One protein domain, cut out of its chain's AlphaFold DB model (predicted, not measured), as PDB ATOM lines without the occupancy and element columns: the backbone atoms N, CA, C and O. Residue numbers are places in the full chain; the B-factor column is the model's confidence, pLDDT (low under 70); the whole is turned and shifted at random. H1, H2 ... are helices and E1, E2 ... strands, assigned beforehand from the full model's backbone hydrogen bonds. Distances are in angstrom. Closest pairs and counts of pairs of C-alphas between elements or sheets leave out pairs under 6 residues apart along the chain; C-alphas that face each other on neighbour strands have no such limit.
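What this domain is: This is residues 5 to 53 of the 83 residues of an uncharacterized protein of Labedaea rhizosphaerae (UniProt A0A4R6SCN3). A single, strongly twisted sheet of three antiparallel strands, with E1 in the middle between E2 and E3, makes the body of this domain. A wide loop, residues 29 to 39, swings from the end of E2 to the start of E3, and the short helix H1 follows the far end of E3, off the sheet. The printed part has 49 residues, with three named strands and one named helix in the order E1, E2, E3, H1; the sheet order is E2, E1, E3, and the class is mostly strand. The whole is loose, with a radius of gyration of the C-alphas of 13.2 A, and flat, spanning 39 by 27 by 12 A.

How they stand to each other: Start at the inner strand E1, residues 5 to 14. Beside it you find the edge strand E3, residues 40 to 48, antiparallel at 147 degrees between directions; look at N 10 and O 42, within hydrogen-bond range at 2.8 A. The other edge strand, E2, residues 22 to 28, forms a hairpin with E1 at 137 degrees; here N 11 and O 26 are 2.8 A apart. H1, residues 50 to 53, is not on the sheet and is apart from E1 and E2; it is too short for an O i to N i+4 pair, but its one O i to N i+3 pair is within range.

Where its parts are: Find C-alpha 5 at (-144.806, 174.243, 120.126); from there E1 runs 28.1 A to C-alpha 14 at (-150.592, 153.852, 101.647). E2 covers 17.3 A, E3 24.9 A and H1 5.6 A, ending at C-alpha 53 at (-146.141, 167.251, 130.826).

The domain as a whole: The C-alphas farthest apart, those of Pro 37 and Ala 51, are 38.8 A apart. The printed part has no cut; the link from E2 to E3 is long, and that from E3 to H1 is tight. The mean pLDDT of the printed part is 91.0, and no printed residue is under 70.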
ATOM      1  N   VAL A   5    -144.590 174.455 121.557       88.00
ATOM      2  CA  VAL A   5    -144.806 174.243 120.126       88.00
ATOM      3  C   VAL A   5    -143.638 173.451 119.547       88.00
ATOM      4  O   VAL A   5    -142.480 173.740 119.844       88.00
ATOM      5  N   GLY A   6    -143.946 172.457 118.721       90.81
ATOM      6  CA  GLY A   6    -142.970 171.652 117.997       90.81
ATOM      7  C   GLY A   6    -143.417 171.389 116.566       90.81
ATOM      8  O   GLY A   6    -144.597 171.500 116.232       90.81
ATOM      9  N   GLU A   7    -142.468 171.026 115.711       94.31
ATOM     10  CA  GLU A   7    -142.749 170.573 114.353       94.31
ATOM     11  C   GLU A   7    -142.185 169.166 114.159       94.31
ATOM     12  O   GLU A   7    -141.091 168.851 114.631       94.31
ATOM     13  N   VAL A   8    -142.925 168.327 113.444       95.94
ATOM     14  CA  VAL A   8    -142.466 167.007 113.019       95.94
ATOM     15  C   VAL A   8    -142.811 166.802 111.552       95.94
ATOM     16  O   VAL A   8    -143.845 167.247 111.058       95.94
ATOM     17  N   TYR A   9    -141.914 166.139 110.843       97.12
ATOM     18  CA  TYR A   9    -142.078 165.735 109.462       97.12
ATOM     19  C   TYR A   9    -142.296 164.228 109.437       97.12
ATOM     20  O   TYR A   9    -141.453 163.469 109.911       97.12
ATOM     21  N   LEU A  10    -143.435 163.805 108.903       97.12
ATOM     22  CA  LEU A  10    -143.790 162.406 108.725       97.12
ATOM     23  C   LEU A  10    -143.636 162.022 107.261       97.12
ATOM     24  O   LEU A  10    -144.075 162.750 106.375       97.12
ATOM     25  N   GLN A  11    -143.048 160.863 107.015       97.19
ATOM     26  CA  GLN A  11    -143.115 160.198 105.725       97.19
ATOM     27  C   GLN A  11    -144.237 159.171 105.792       97.19
ATOM     28  O   GLN A  11    -144.211 158.293 106.656       97.19
ATOM     29  N   VAL A  12    -145.239 159.322 104.933       96.12
ATOM     30  CA  VAL A  12    -146.483 158.546 104.963       96.12
ATOM     31  C   VAL A  12    -146.647 157.812 103.641       96.12
ATOM     32  O   VAL A  12    -146.399 158.392 102.589       96.12
ATOM     33  N   ALA A  13    -147.073 156.556 103.697       94.50
ATOM     34  CA  ALA A  13    -147.398 155.749 102.526       94.50
ATOM     35  C   ALA A  13    -148.769 155.088 102.703       94.50
ATOM     36  O   ALA A  13    -149.242 154.921 103.831       94.50
ATOM     37  N   GLU A  14    -149.387 154.679 101.600       93.25
ATOM     38  CA  GLU A  14    -150.592 153.852 101.647       93.25
ATOM     39  C   GLU A  14    -150.292 152.480 102.272       93.25
ATOM     40  O   GLU A  14    -149.238 151.864 102.051       93.25
ATOM     41  N   HIS A  15    -151.224 151.991 103.085       88.19
ATOM     42  CA  HIS A  15    -151.153 150.664 103.668       88.19
ATOM     43  C   HIS A  15    -151.699 149.629 102.676       88.19
ATOM     44  O   HIS A  15    -152.899 149.418 102.556       88.19
ATOM     45  N   HIS A  16    -150.803 148.926 101.985       79.50
ATOM     46  CA  HIS A  16    -151.150 147.954 100.937       79.50
ATOM     47  C   HIS A  16    -152.117 146.833 101.368       79.50
ATOM     48  O   HIS A  16    -152.833 146.312 100.521       79.50
ATOM     49  N   MET A  17    -152.153 146.449 102.653       75.94
ATOM     50  CA  MET A  17    -153.070 145.400 103.142       75.94
ATOM     51  C   MET A  17    -154.424 145.913 103.643       75.94
ATOM     52  O   MET A  17    -155.361 145.129 103.747       75.94
ATOM     53  N   TYR A  18    -154.541 147.208 103.943       72.31
ATOM     54  CA  TYR A  18    -155.767 147.802 104.476       72.31
ATOM     55  C   TYR A  18    -156.116 148.968 103.562       72.31
ATOM     56  O   TYR A  18    -155.622 150.083 103.728       72.31
ATOM     57  N   GLY A  19    -156.878 148.664 102.508       73.94
ATOM     58  CA  GLY A  19    -157.242 149.645 101.492       73.94
ATOM     59  C   GLY A  19    -157.844 150.897 102.132       73.94
ATOM     60  O   GLY A  19    -158.808 150.804 102.885       73.94
ATOM     61  N   GLY A  20    -157.258 152.057 101.836       77.31
ATOM     62  CA  GLY A  20    -157.689 153.350 102.373       77.31
ATOM     63  C   GLY A  20    -157.007 153.784 103.675       77.31
ATOM     64  O   GLY A  20    -157.227 154.913 104.107       77.31
ATOM     65  N   GLU A  21    -156.155 152.953 104.282       89.75
ATOM     66  CA  GLU A  21    -155.381 153.346 105.463       89.75
ATOM     67  C   GLU A  21    -153.996 153.895 105.102       89.75
ATOM     68  O   GLU A  21    -153.354 153.490 104.131       89.75
ATOM     69  N   LEU A  22    -153.512 154.829 105.922       92.19
ATOM     70  CA  LEU A  22    -152.190 155.435 105.794       92.19
ATOM     71  C   LEU A  22    -151.283 154.929 106.910       92.19
ATOM     72  O   LEU A  22    -151.685 154.878 108.071       92.19
ATOM     73  N   LYS A  23    -150.025 154.631 106.581       93.88
ATOM     74  CA  LYS A  23    -149.000 154.289 107.571       93.88
ATOM     75  C   LYS A  23    -147.896 155.329 107.618       93.88
ATOM     76  O   LYS A  23    -147.401 155.782 106.586       93.88
ATOM     77  N   VAL A  24    -147.463 155.659 108.830       95.06
ATOM     78  CA  VAL A  24    -146.254 156.458 109.044       95.06
ATOM     79  C   VAL A  24    -145.049 155.538 108.902       95.06
ATOM     80  O   VAL A  24    -144.859 154.623 109.696       95.06
ATOM     81  N   VAL A  25    -144.239 155.778 107.877       95.50
ATOM     82  CA  VAL A  25    -143.010 155.023 107.609       95.50
ATOM     83  C   VAL A  25    -141.841 155.604 108.396       95.50
ATOM     84  O   VAL A  25    -140.996 154.867 108.900       95.50
ATOM     85  N   ARG A  26    -141.782 156.935 108.529       95.19
ATOM     86  CA  ARG A  26    -140.678 157.620 109.216       95.19
ATOM     87  C   ARG A  26    -141.124 158.938 109.835       95.19
ATOM     88  O   ARG A  26    -141.971 159.624 109.274       95.19
ATOM     89  N   SER A  27    -140.501 159.330 110.946       96.19
ATOM     90  CA  SER A  27    -140.707 160.634 111.593       96.19
ATOM     91  C   SER A  27    -139.377 161.335 111.878       96.19
ATOM     92  O   SER A  27    -138.471 160.730 112.452       96.19
ATOM     93  N   THR A  28    -139.254 162.613 111.519       94.69
ATOM     94  CA  THR A  28    -138.052 163.429 111.758       94.69
ATOM     95  C   THR A  28    -138.414 164.829 112.253       94.69
ATOM     96  O   THR A  28    -139.431 165.391 111.865       94.69
ATOM     97  N   GLN A  29    -137.572 165.444 113.092       93.38
ATOM     98  CA  GLN A  29    -137.800 166.833 113.539       93.38
ATOM     99  C   GLN A  29    -137.404 167.880 112.486       93.38
ATOM    100  O   GLN A  29    -137.935 168.985 112.461       93.38
ATOM    101  N   LYS A  30    -136.471 167.538 111.590       94.31
ATOM    102  CA  LYS A  30    -136.061 168.387 110.464       94.31
ATOM    103  C   LYS A  30    -136.646 167.859 109.162       94.31
ATOM    104  O   LYS A  30    -136.867 166.653 109.033       94.31
ATOM    105  N   ARG A  31    -136.846 168.759 108.193       95.06
ATOM    106  CA  ARG A  31    -137.293 168.394 106.847       95.06
ATOM    107  C   ARG A  31    -136.255 167.457 106.209       95.06
ATOM    108  O   ARG A  31    -135.103 167.870 106.078       95.06
ATOM    109  N   PRO A  32    -136.625 166.224 105.832       94.62
ATOM    110  CA  PRO A  32    -135.704 165.309 105.173       94.62
ATOM    111  C   PRO A  32    -135.395 165.789 103.748       94.62
ATOM    112  O   PRO A  32    -136.274 166.312 103.061       94.62
ATOM    113  N   ALA A  33    -134.144 165.611 103.317       95.69
ATOM    114  CA  ALA A  33    -133.712 165.919 101.950       95.69
ATOM    115  C   ALA A  33    -134.138 164.837 100.944       95.69
ATOM    116  O   ALA A  33    -134.365 165.139  99.777       95.69
ATOM    117  N   VAL A  34    -134.265 163.592 101.410       96.00
ATOM    118  CA  VAL A  34    -134.655 162.423 100.614       96.00
ATOM    119  C   VAL A  34    -135.795 161.701 101.327       96.00
ATOM    120  O   VAL A  34    -135.778 161.570 102.555       96.00
ATOM    121  N   LEU A  35    -136.788 161.266 100.553       95.69
ATOM    122  CA  LEU A  35    -137.923 160.484 101.036       95.69
ATOM    123  C   LEU A  35    -137.724 159.006 100.710       95.69
ATOM    124  O   LEU A  35    -137.116 158.669  99.694       95.69
ATOM    125  N   GLU A  36    -138.268 158.141 101.559       94.56
ATOM    126  CA  GLU A  36    -138.388 156.719 101.266       94.56
ATOM    127  C   GLU A  36    -139.285 156.519 100.023       94.56
ATOM    128  O   GLU A  36    -140.250 157.272  99.826       94.56
ATOM    129  N   PRO A  37    -139.002 155.521  99.167       93.88
ATOM    130  CA  PRO A  37    -139.795 155.263  97.970       93.88
ATOM    131  C   PRO A  37    -141.284 155.073  98.280       93.88
ATOM    132  O   PRO A  37    -141.655 154.382  99.229       93.88
ATOM    133  N   GLY A  38    -142.148 155.690  97.471       93.00
ATOM    134  CA  GLY A  38    -143.602 155.607  97.644       93.00
ATOM    135  C   GLY A  38    -144.153 156.383  98.846       93.00
ATOM    136  O   GLY A  38    -145.340 156.263  99.139       93.00
ATOM    137  N   CYS A  39    -143.327 157.175  99.537       95.69
ATOM    138  CA  CYS A  39    -143.779 158.021 100.637       95.69
ATOM    139  C   CYS A  39    -144.008 159.471 100.200       95.69
ATOM    140  O   CYS A  39    -143.238 160.048  99.432       95.69
ATOM    141  N   ILE A  40    -145.023 160.096 100.790       95.25
ATOM    142  CA  ILE A  40    -145.225 161.546 100.778       95.25
ATOM    143  C   ILE A  40    -144.726 162.163 102.084       95.25
ATOM    144  O   ILE A  40    -144.692 161.505 103.124       95.25
ATOM    145  N   LEU A  41    -144.361 163.445 102.047       97.25
ATOM    146  CA  LEU A  41    -143.928 164.187 103.228       97.25
ATOM    147  C   LEU A  41    -145.066 165.045 103.788       97.25
ATOM    148  O   LEU A  41    -145.554 165.948 103.113       97.25
ATOM    149  N   VAL A  42    -145.414 164.828 105.053       96.44
ATOM    150  CA  VAL A  42    -146.422 165.594 105.791       96.44
ATOM    151  C   VAL A  42    -145.745 166.352 106.928       96.44
ATOM    152  O   VAL A  42    -145.046 165.764 107.749       96.44
ATOM    153  N   LYS A  43    -145.948 167.670 106.999       97.06
ATOM    154  CA  LYS A  43    -145.468 168.496 108.112       97.06
ATOM    155  C   LYS A  43    -146.593 168.701 109.119       97.06
ATOM    156  O   LYS A  43    -147.632 169.251 108.769       97.06
ATOM    157  N   ILE A  44    -146.354 168.332 110.371       95.56
ATOM    158  CA  ILE A  44    -147.287 168.522 111.479       95.56
ATOM    159  C   ILE A  44    -146.716 169.560 112.438       95.56
ATOM    160  O   ILE A  44    -145.544 169.501 112.817       95.56
ATOM    161  N   LYS A  45    -147.564 170.508 112.838       93.88
ATOM    162  CA  LYS A  45    -147.301 171.419 113.952       93.88
ATOM    163  C   LYS A  45    -148.048 170.907 115.175       93.88
ATOM    164  O   LYS A  45    -149.249 170.675 115.108       93.88
ATOM    165  N   LEU A  46    -147.328 170.736 116.272       89.94
ATOM    166  CA  LEU A  46    -147.857 170.266 117.542       89.94
ATOM    167  C   LEU A  46    -147.837 171.433 118.524       89.94
ATOM    168  O   LEU A  46    -146.806 172.089 118.668       89.94
ATOM    169  N   SER A  47    -148.953 171.672 119.205       91.00
ATOM    170  CA  SER A  47    -149.009 172.538 120.383       91.00
ATOM    171  C   SER A  47    -149.458 171.684 121.552       91.00
ATOM    172  O   SER A  47    -150.569 171.156 121.534       91.00
ATOM    173  N   ILE A  48    -148.577 171.491 122.532       86.81
ATOM    174  CA  ILE A  48    -148.867 170.672 123.706       86.81
ATOM    175  C   ILE A  48    -148.931 171.594 124.926       86.81
ATOM    176  O   ILE A  48    -147.931 172.262 125.241       86.81
ATOM    177  N   PRO A  49    -150.078 171.627 125.633       86.94
ATOM    178  CA  PRO A  49    -150.207 172.378 126.868       86.94
ATOM    179  C   PRO A  49    -149.140 171.946 127.867       86.94
ATOM    180  O   PRO A  49    -148.929 170.755 128.096       86.94
ATOM    181  N   ARG A  50    -148.490 172.904 128.533       82.38
ATOM    182  CA  ARG A  50    -147.439 172.589 129.519       82.38
ATOM    183  C   ARG A  50    -147.939 171.680 130.650       82.38
ATOM    184  O   ARG A  50    -147.159 170.897 131.181       82.38
ATOM    185  N   ALA A  51    -149.224 171.765 130.992       81.50
ATOM    186  CA  ALA A  51    -149.859 170.924 132.005       81.50
ATOM    187  C   ALA A  51    -149.952 169.437 131.610       81.50
ATOM    188  O   ALA A  51    -150.062 168.599 132.496       81.50
ATOM    189  N   ALA A  52    -149.866 169.103 130.316       81.75
ATOM    190  CA  ALA A  52    -149.850 167.718 129.842       81.75
ATOM    191  C   ALA A  52    -148.497 167.020 130.085       81.75
ATOM    192  O   ALA A  52    -148.409 165.803 129.998       81.75
ATOM    193  N   TRP A  53    -147.449 167.780 130.427       78.12
ATOM    194  CA  TRP A  53    -146.141 167.251 130.826       78.12
ATOM    195  C   TRP A  53    -145.991 167.056 132.335       78.12
ATOM    196  O   TRP A  53    -144.864 166.988 132.831       78.12
TER     197      TRP A  53